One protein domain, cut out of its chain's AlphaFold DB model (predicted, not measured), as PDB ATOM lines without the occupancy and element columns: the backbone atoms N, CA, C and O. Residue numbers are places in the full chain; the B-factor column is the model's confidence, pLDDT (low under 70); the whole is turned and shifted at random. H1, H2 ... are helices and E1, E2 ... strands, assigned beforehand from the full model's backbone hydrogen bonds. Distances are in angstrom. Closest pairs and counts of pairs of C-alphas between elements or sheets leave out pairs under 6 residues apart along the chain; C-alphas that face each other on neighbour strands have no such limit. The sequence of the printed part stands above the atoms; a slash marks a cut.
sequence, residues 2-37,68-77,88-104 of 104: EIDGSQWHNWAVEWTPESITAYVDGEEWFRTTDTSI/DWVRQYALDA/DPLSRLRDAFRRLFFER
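Overview. This is residues 2 to 37, 68 to 77 and 88 to 104 of the 104 residues of the protein "GH16 domain-containing protein" of Pseudonocardia sp. CNS-139 (UniProt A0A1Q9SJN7). A small sheet of three strands, E1, E2 and E3, folds back and forth on itself, and one helix, H1, runs lengthwise across a gap from it. A loose strip without a named element, residues 68 to 77, makes a third piece, and residues 2 to 10 lead into E1. The printed part has 63 residues with three named strands and then one named helix along the chain; the sheet's order is E1, E2, E3, antiparallel throughout. The class is mixed, helices and strands, though under half of the residues are in named elements. The whole is only just compact, close to loose, with a radius of gyration of the C-alphas of 12.8 A and spans of 35 by 26 by 18 A.

Arrangement. E1, residues 11 to 15, and E2, residues 20 to 24, form an antiparallel hairpin at 165 degrees between their directions. The C-alphas of Val 13 and Ala 22 face each other at 4.5 A, and N 14 and O 21 are within hydrogen-bond range at 2.8 A. E2 and E3, residues 27 to 32, form a second antiparallel hairpin at 158 degrees. There the C-alphas of Thr 21 and Arg 31 face each other at 4.3 A, and N 22 and O 30 are within hydrogen-bond range at 2.8 A. The three strands make a meander, each strand the antiparallel neighbour of the one before; E1 and E3 are its edge strands. H1, residues 89 to 101, is not on the sheet, with 3 pairs of C-alphas within 10 A. H1 is apart from E1 and from E2. In H1 every O i to N i+4 pair is within hydrogen-bond range.

Along the chain. E1 begins at Trp 11, C-alpha (-19.733, 2.257, 49.216), and is 13.4 A long from first to last C-alpha. E2, from Ile 20 to Val 24, is 13.8 A long. E3, the longest strand by residues, is 14.9 A long and ends at Thr 32, C-alpha (-23.511, -10.174, 38.860). H1 is 17.5 A long and ends at Phe 101, C-alpha (-16.508, -0.080, 58.954).

Size, cuts and confidence. The two C-alphas farthest apart are those of Ser 36 and Arg 104, at 39.1 A. Residues 38 to 67 are not printed, and C-alphas 37 and 68 are 30.6 A apart across that cut. Residues 78 to 87 are not printed either, and C-alphas 77 and 88 are 13.7 A apart. The links from E1 to E2 and from E2 to E3 are tight; the link from E3 to H1 runs across the cuts, with 40 of its 56 residues not printed. The mean pLDDT of the printed part is 79.8, and it is under 70 at residues 76 to 77 and 88 to 104, with a mean of 51 in H1.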
ATOM      1  N   GLU A   2     -33.218   0.844  51.556       87.25
ATOM      2  CA  GLU A   2     -33.404   2.278  51.316       87.25
ATOM      3  C   GLU A   2     -32.136   3.000  51.791       87.25
ATOM      4  O   GLU A   2     -31.581   2.612  52.816       87.25
ATOM      5  N   ILE A   3     -31.647   3.983  51.028       91.06
ATOM      6  CA  ILE A   3     -30.386   4.692  51.302       91.06
ATOM      7  C   ILE A   3     -30.711   6.161  51.563       91.06
ATOM      8  O   ILE A   3     -31.283   6.826  50.696       91.06
ATOM      9  N   ASP A   4     -30.339   6.667  52.738       92.25
ATOM     10  CA  ASP A   4     -30.547   8.063  53.119       92.25
ATOM     11  C   ASP A   4     -29.348   8.918  52.694       92.25
ATOM     12  O   ASP A   4     -28.325   8.987  53.370       92.25
ATOM     13  N   GLY A   5     -29.494   9.644  51.585       90.12
ATOM     14  CA  GLY A   5     -28.444  10.525  51.062       90.12
ATOM     15  C   GLY A   5     -28.026  11.686  51.981       90.12
ATOM     16  O   GLY A   5     -27.121  12.432  51.613       90.12
ATOM     17  N   SER A   6     -28.664  11.877  53.143       91.19
ATOM     18  CA  SER A   6     -28.245  12.851  54.160       91.19
ATOM     19  C   SER A   6     -27.227  12.305  55.170       91.19
ATOM     20  O   SER A   6     -26.663  13.087  55.940       91.19
ATOM     21  N   GLN A   7     -26.993  10.990  55.187       94.62
ATOM     22  CA  GLN A   7     -26.060  10.323  56.094       94.62
ATOM     23  C   GLN A   7     -24.777   9.896  55.373       94.62
ATOM     24  O   GLN A   7     -24.721   9.766  54.149       94.62
ATOM     25  N   TRP A   8     -23.718   9.666  56.152       95.31
ATOM     26  CA  TRP A   8     -22.505   9.045  55.634       95.31
ATOM     27  C   TRP A   8     -22.752   7.564  55.382       95.31
ATOM     28  O   TRP A   8     -23.167   6.845  56.287       95.31
ATOM     29  N   HIS A   9     -22.431   7.123  54.172       94.00
ATOM     30  CA  HIS A   9     -22.528   5.730  53.764       94.00
ATOM     31  C   HIS A   9     -21.201   5.257  53.197       94.00
ATOM     32  O   HIS A   9     -20.478   6.005  52.532       94.00
ATOM     33  N   ASN A  10     -20.912   3.985  53.425       93.62
ATOM     34  CA  ASN A  10     -19.752   3.331  52.863       93.62
ATOM     35  C   ASN A  10     -20.139   2.554  51.618       93.62
ATOM     36  O   ASN A  10     -20.942   1.627  51.677       93.62
ATOM     37  N   TRP A  11     -19.518   2.908  50.500       94.44
ATOM     38  CA  TRP A  11     -19.733   2.257  49.216       94.44
ATOM     39  C   TRP A  11     -18.504   1.459  48.833       94.44
ATOM     40  O   TRP A  11     -17.374   1.935  48.973       94.44
ATOM     41  N   ALA A  12     -18.718   0.258  48.309       93.56
ATOM     42  CA  ALA A  12     -17.626  -0.538  47.785       93.56
ATOM     43  C   ALA A  12     -18.035  -1.385  46.590       93.56
ATOM     44  O   ALA A  12     -19.194  -1.761  46.433       93.56
ATOM     45  N   VAL A  13     -17.037  -1.725  45.781       94.06
ATOM     46  CA  VAL A  13     -17.148  -2.690  44.694       94.06
ATOM     47  C   VAL A  13     -16.011  -3.691  44.841       94.06
ATOM     48  O   VAL A  13     -14.842  -3.309  44.894       94.06
ATOM     49  N   GLU A  14     -16.361  -4.968  44.906       91.94
ATOM     50  CA  GLU A  14     -15.442  -6.082  44.712       91.94
ATOM     51  C   GLU A  14     -15.590  -6.557  43.270       91.94
ATOM     52  O   GLU A  14     -16.699  -6.824  42.804       91.94
ATOM     53  N   TRP A  15     -14.475  -6.650  42.557       91.31
ATOM     54  CA  TRP A  15     -14.470  -7.098  41.174       91.31
ATOM     55  C   TRP A  15     -13.415  -8.176  40.977       91.31
ATOM     56  O   TRP A  15     -12.220  -7.895  40.949       91.31
ATOM     57  N   THR A  16     -13.882  -9.411  40.822       91.56
ATOM     58  CA  THR A  16     -13.071 -10.593  40.528       91.56
ATOM     59  C   THR A  16     -13.281 -11.038  39.075       91.56
ATOM     60  O   THR A  16     -14.202 -10.559  38.408       91.56
ATOM     61  N   PRO A  17     -12.476 -11.978  38.550       91.50
ATOM     62  CA  PRO A  17     -12.755 -12.584  37.247       91.50
ATOM     63  C   PRO A  17     -14.123 -13.294  37.159       91.50
ATOM     64  O   PRO A  17     -14.635 -13.493  36.060       91.50
ATOM     65  N   GLU A  18     -14.729 -13.660  38.292       94.56
ATOM     66  CA  GLU A  18     -15.972 -14.436  38.382       94.56
ATOM     67  C   GLU A  18     -17.205 -13.598  38.747       94.56
ATOM     68  O   GLU A  18     -18.323 -13.961  38.372       94.56
ATOM     69  N   SER A  19     -17.044 -12.504  39.498       95.81
ATOM     70  CA  SER A  19     -18.171 -11.658  39.903       95.81
ATOM     71  C   SER A  19     -17.806 -10.197  40.124       95.81
ATOM     72  O   SER A  19     -16.700  -9.871  40.551       95.81
ATOM     73  N   ILE A  20     -18.793  -9.331  39.900       95.31
ATOM     74  CA  ILE A  20     -18.800  -7.952  40.389       95.31
ATOM     75  C   ILE A  20     -19.884  -7.856  41.456       95.31
ATOM     76  O   ILE A  20     -21.057  -8.115  41.169       95.31
ATOM     77  N   THR A  21     -19.494  -7.467  42.667       96.12
ATOM     78  CA  THR A  21     -20.396  -7.283  43.806       96.12
ATOM     79  C   THR A  21     -20.259  -5.861  44.331       96.12
ATOM     80  O   THR A  21     -19.153  -5.408  44.623       96.12
ATOM     81  N   ALA A  22     -21.376  -5.150  44.456       94.69
ATOM     82  CA  ALA A  22     -21.431  -3.839  45.088       94.69
ATOM     83  C   ALA A  22     -22.025  -3.955  46.494       94.69
ATOM     84  O   ALA A  22     -22.999  -4.682  46.714       94.69
ATOM     85  N   TYR A  23     -21.455  -3.197  47.424       93.50
ATOM     86  CA  TYR A  23     -21.857  -3.169  48.823       93.50
ATOM     87  C   TYR A  23     -22.204  -1.747  49.256       93.50
ATOM     88  O   TYR A  23     -21.550  -0.789  48.829       93.50
ATOM     89  N   VAL A  24     -23.180  -1.638  50.157       94.31
ATOM     90  CA  VAL A  24     -23.476  -0.413  50.909       94.31
ATOM     91  C   VAL A  24     -23.480  -0.770  52.387       94.31
ATOM     92  O   VAL A  24     -24.129  -1.731  52.787       94.31
ATOM     93  N   ASP A  25     -22.690  -0.053  53.182       91.94
ATOM     94  CA  ASP A  25     -22.516  -0.286  54.623       91.94
ATOM     95  C   ASP A  25     -22.177  -1.746  54.984       91.94
ATOM     96  O   ASP A  25     -22.533  -2.267  56.039       91.94
ATOM     97  N   GLY A  26     -21.443  -2.416  54.089       86.50
ATOM     98  CA  GLY A  26     -21.009  -3.806  54.242       86.50
ATOM     99  C   GLY A  26     -22.049  -4.860  53.843       86.50
ATOM    100  O   GLY A  26     -21.722  -6.049  53.856       86.50
ATOM    101  N   GLU A  27     -23.260  -4.463  53.451       88.94
ATOM    102  CA  GLU A  27     -24.292  -5.365  52.935       88.94
ATOM    103  C   GLU A  27     -24.244  -5.447  51.405       88.94
ATOM    104  O   GLU A  27     -24.044  -4.440  50.725       88.94
ATOM    105  N   GLU A  28     -24.418  -6.652  50.850       92.88
ATOM    106  CA  GLU A  28     -24.505  -6.852  49.398       92.88
ATOM    107  C   GLU A  28     -25.752  -6.137  48.864       92.88
ATOM    108  O   GLU A  28     -26.884  -6.486  49.199       92.88
ATOM    109  N   TRP A  29     -25.531  -5.131  48.021       94.19
ATOM    110  CA  TRP A  29     -26.595  -4.357  47.387       94.19
ATOM    111  C   TRP A  29     -26.876  -4.842  45.963       94.19
ATOM    112  O   TRP A  29     -28.016  -4.805  45.498       94.19
ATOM    113  N   PHE A  30     -25.840  -5.329  45.278       95.38
ATOM    114  CA  PHE A  30     -25.928  -5.868  43.928       95.38
ATOM    115  C   PHE A  30     -24.828  -6.900  43.686       95.38
ATOM    116  O   PHE A  30     -23.701  -6.729  44.150       95.38
ATOM    117  N   ARG A  31     -25.128  -7.917  42.874       96.31
ATOM    118  CA  ARG A  31     -24.144  -8.874  42.373       96.31
ATOM    119  C   ARG A  31     -24.469  -9.316  40.956       96.31
ATOM    120  O   ARG A  31     -25.622  -9.589  40.629       96.31
ATOM    121  N   THR A  32     -23.431  -9.471  40.141       97.25
ATOM    122  CA  THR A  32     -23.511 -10.174  38.860       97.25
ATOM    123  C   THR A  32     -22.367 -11.169  38.708       97.25
ATOM    124  O   THR A  32     -21.235 -10.911  39.118       97.25
ATOM    125  N   THR A  33     -22.677 -12.310  38.099       97.62
ATOM    126  CA  THR A  33     -21.715 -13.313  37.615       97.62
ATOM    127  C   THR A  33     -21.745 -13.422  36.090       97.62
ATOM    128  O   THR A  33     -21.122 -14.313  35.520       97.62
ATOM    129  N   ASP A  34     -22.523 -12.570  35.412       97.62
ATOM    130  CA  ASP A  34     -22.533 -12.506  33.955       97.62
ATOM    131  C   ASP A  34     -21.260 -11.799  33.487       97.62
ATOM    132  O   ASP A  34     -21.182 -10.572  33.431       97.62
ATOM    133  N   THR A  35     -20.237 -12.588  33.174       96.50
ATOM    134  CA  THR A  35     -18.937 -12.071  32.741       96.50
ATOM    135  C   THR A  35     -18.988 -11.423  31.359       96.50
ATOM    136  O   THR A  35     -18.071 -10.687  31.002       96.50
ATOM    137  N   SER A  36     -20.063 -11.627  30.582       96.56
ATOM    138  CA  SER A  36     -20.205 -11.023  29.251       96.56
ATOM    139  C   SER A  36     -20.424  -9.507  29.293       96.56
ATOM    140  O   SER A  36     -20.157  -8.826  28.304       96.56
ATOM    141  N   ILE A  37     -20.855  -8.978  30.443       94.56
ATOM    142  CA  ILE A  37     -21.068  -7.543  30.675       94.56
ATOM    143  C   ILE A  37     -19.944  -6.896  31.492       94.56
ATOM    144  O   ILE A  37     -20.063  -5.736  31.889       94.56
ATOM    145  N   ASP A  68     -15.043  11.640  52.287       96.88
ATOM    146  CA  ASP A  68     -14.054  11.686  53.369       96.88
ATOM    147  C   ASP A  68     -12.774  10.930  52.980       96.88
ATOM    148  O   ASP A  68     -11.657  11.402  53.186       96.88
ATOM    149  N   TRP A  69     -12.919   9.764  52.347       94.06
ATOM    150  CA  TRP A  69     -11.786   8.933  51.960       94.06
ATOM    151  C   TRP A  69     -12.103   8.020  50.774       94.06
ATOM    152  O   TRP A  69     -13.253   7.734  50.457       94.06
ATOM    153  N   VAL A  70     -11.037   7.533  50.138       94.38
ATOM    154  CA  VAL A  70     -11.065   6.497  49.102       94.38
ATOM    155  C   VAL A  70      -9.939   5.513  49.389       94.38
ATOM    156  O   VAL A  70      -8.842   5.917  49.779       94.38
ATOM    157  N   ARG A  71     -10.196   4.219  49.186       91.44
ATOM    158  CA  ARG A  71      -9.176   3.168  49.252       91.44
ATOM    159  C   ARG A  71      -9.383   2.167  48.126       91.44
ATOM    160  O   ARG A  71     -10.515   1.853  47.780       91.44
ATOM    161  N   GLN A  72      -8.281   1.657  47.595       89.19
ATOM    162  CA  GLN A  72      -8.265   0.585  46.609       89.19
ATOM    163  C   GLN A  72      -7.331  -0.508  47.110       89.19
ATOM    164  O   GLN A  72      -6.221  -0.226  47.563       89.19
ATOM    165  N   TYR A  73      -7.790  -1.748  47.012       85.69
ATOM    166  CA  TYR A  73      -7.027  -2.934  47.364       85.69
ATOM    167  C   TYR A  73      -6.888  -3.796  46.114       85.69
ATOM    168  O   TYR A  73      -7.794  -3.830  45.279       85.69
ATOM    169  N   ALA A  74      -5.747  -4.462  45.960       84.94
ATOM    170  CA  ALA A  74      -5.634  -5.508  44.956       84.94
ATOM    171  C   ALA A  74      -6.503  -6.701  45.387       84.94
ATOM    172  O   ALA A  74      -6.553  -7.014  46.576       84.94
ATOM    173  N   LEU A  75      -7.145  -7.387  44.434       76.88
ATOM    174  CA  LEU A  75      -7.400  -8.819  44.613       76.88
ATOM    175  C   LEU A  75      -6.026  -9.437  44.850       76.88
ATOM    176  O   LEU A  75      -5.151  -9.193  44.024       76.88
ATOM    177  N   ASP A  76      -5.811 -10.125  45.963       66.38
ATOM    178  CA  ASP A  76      -4.515 -10.675  46.369       66.38
ATOM    179  C   ASP A  76      -3.608 -11.043  45.174       66.38
ATOM    180  O   ASP A  76      -3.946 -11.900  44.353       66.38
ATOM    181  N   ALA A  77      -2.442 -10.389  45.060       45.25
ATOM    182  CA  ALA A  77      -1.377 -10.943  44.228       45.25
ATOM    183  C   ALA A  77      -1.110 -12.364  44.751       45.25
ATOM    184  O   ALA A  77      -1.133 -12.543  45.975       45.25
ATOM    185  N   ASP A  88      -9.999 -17.510  52.589       50.78
ATOM    186  CA  ASP A  88     -11.089 -17.160  51.686       50.78
ATOM    187  C   ASP A  88     -10.992 -15.654  51.364       50.78
ATOM    188  O   ASP A  88     -11.017 -14.851  52.302       50.78
ATOM    189  N   PRO A  89     -10.828 -15.241  50.096       49.56
ATOM    190  CA  PRO A  89     -10.720 -13.830  49.732       49.56
ATOM    191  C   PRO A  89     -11.894 -13.011  50.281       49.56
ATOM    192  O   PRO A  89     -11.708 -11.879  50.731       49.56
ATOM    193  N   LEU A  90     -13.078 -13.634  50.381       46.41
ATOM    194  CA  LEU A  90     -14.258 -13.037  50.999       46.41
ATOM    195  C   LEU A  90     -14.090 -12.854  52.506       46.41
ATOM    196  O   LEU A  90     -14.661 -11.924  53.060       46.41
ATOM    197  N   SER A  91     -13.314 -13.695  53.191       49.59
ATOM    198  CA  SER A  91     -12.979 -13.517  54.608       49.59
ATOM    199  C   SER A  91     -12.003 -12.360  54.828       49.59
ATOM    200  O   SER A  91     -12.214 -11.582  55.749       49.59
ATOM    201  N   ARG A  92     -11.014 -12.156  53.945       53.81
ATOM    202  CA  ARG A  92     -10.077 -11.018  54.028       53.81
ATOM    203  C   ARG A  92     -10.731  -9.693  53.673       53.81
ATOM    204  O   ARG A  92     -10.513  -8.711  54.379       53.81
ATOM    205  N   LEU A  93     -11.569  -9.664  52.636       53.06
ATOM    206  CA  LEU A  93     -12.389  -8.495  52.331       53.06
ATOM    207  C   LEU A  93     -13.405  -8.262  53.444       53.06
ATOM    208  O   LEU A  93     -13.459  -7.153  53.945       53.06
ATOM    209  N   ARG A  94     -14.097  -9.279  53.968       55.56
ATOM    210  CA  ARG A  94     -14.981  -9.102  55.135       55.56
ATOM    211  C   ARG A  94     -14.255  -8.667  56.402       55.56
ATOM    212  O   ARG A  94     -14.843  -7.903  57.154       55.56
ATOM    213  N   ASP A  95     -13.024  -9.102  56.653       51.41
ATOM    214  CA  ASP A  95     -12.246  -8.711  57.835       51.41
ATOM    215  C   ASP A  95     -11.649  -7.310  57.687       51.41
ATOM    216  O   ASP A  95     -11.695  -6.525  58.635       51.41
ATOM    217  N   ALA A  96     -11.153  -6.950  56.499       53.56
ATOM    218  CA  ALA A  96     -10.742  -5.585  56.180       53.56
ATOM    219  C   ALA A  96     -11.942  -4.632  56.220       53.56
ATOM    220  O   ALA A  96     -11.847  -3.548  56.792       53.56
ATOM    221  N   PHE A  97     -13.089  -5.063  55.691       52.59
ATOM    222  CA  PHE A  97     -14.350  -4.340  55.772       52.59
ATOM    223  C   PHE A  97     -14.793  -4.213  57.237       52.59
ATOM    224  O   PHE A  97     -14.980  -3.106  57.723       52.59
ATOM    225  N   ARG A  98     -14.877  -5.300  58.009       50.09
ATOM    226  CA  ARG A  98     -15.301  -5.253  59.421       50.09
ATOM    227  C   ARG A  98     -14.404  -4.373  60.286       50.09
ATOM    228  O   ARG A  98     -14.931  -3.621  61.100       50.09
ATOM    229  N   ARG A  99     -13.080  -4.425  60.098       47.56
ATOM    230  CA  ARG A  99     -12.128  -3.577  60.839       47.56
ATOM    231  C   ARG A  99     -12.221  -2.098  60.461       47.56
ATOM    232  O   ARG A  99     -11.959  -1.252  61.303       47.56
ATOM    233  N   LEU A 100     -12.586  -1.771  59.222       50.88
ATOM    234  CA  LEU A 100     -12.663  -0.381  58.756       50.88
ATOM    235  C   LEU A 100     -14.056   0.244  58.895       50.88
ATOM    236  O   LEU A 100     -14.143   1.465  58.988       50.88
ATOM    237  N   PHE A 101     -15.122  -0.562  58.934       50.06
ATOM    238  CA  PHE A 101     -16.508  -0.080  58.954       50.06
ATOM    239  C   PHE A 101     -17.151  -0.035  60.351       50.06
ATOM    240  O   PHE A 101     -18.140   0.671  60.507       50.06
ATOM    241  N   PHE A 102     -16.592  -0.713  61.367       43.69
ATOM    242  CA  PHE A 102     -17.148  -0.735  62.736       43.69
ATOM    243  C   PHE A 102     -16.256  -0.113  63.832       43.69
ATOM    244  O   PHE A 102     -16.699  -0.021  64.974       43.69
ATOM    245  N   GLU A 103     -15.025   0.330  63.537       34.31
ATOM    246  CA  GLU A 103     -14.118   0.956  64.530       34.31
ATOM    247  C   GLU A 103     -14.144   2.503  64.533       34.31
ATOM    248  O   GLU A 103     -13.130   3.159  64.784       34.31
ATOM    249  N   ARG A 104     -15.318   3.112  64.322       43.00
ATOM    250  CA  ARG A 104     -15.617   4.450  64.863       43.00
ATOM    251  C   ARG A 104     -16.959   4.476  65.569       43.00
ATOM    252  O   ARG A 104     -17.937   3.988  64.970       43.00
TER     253      ARG A 104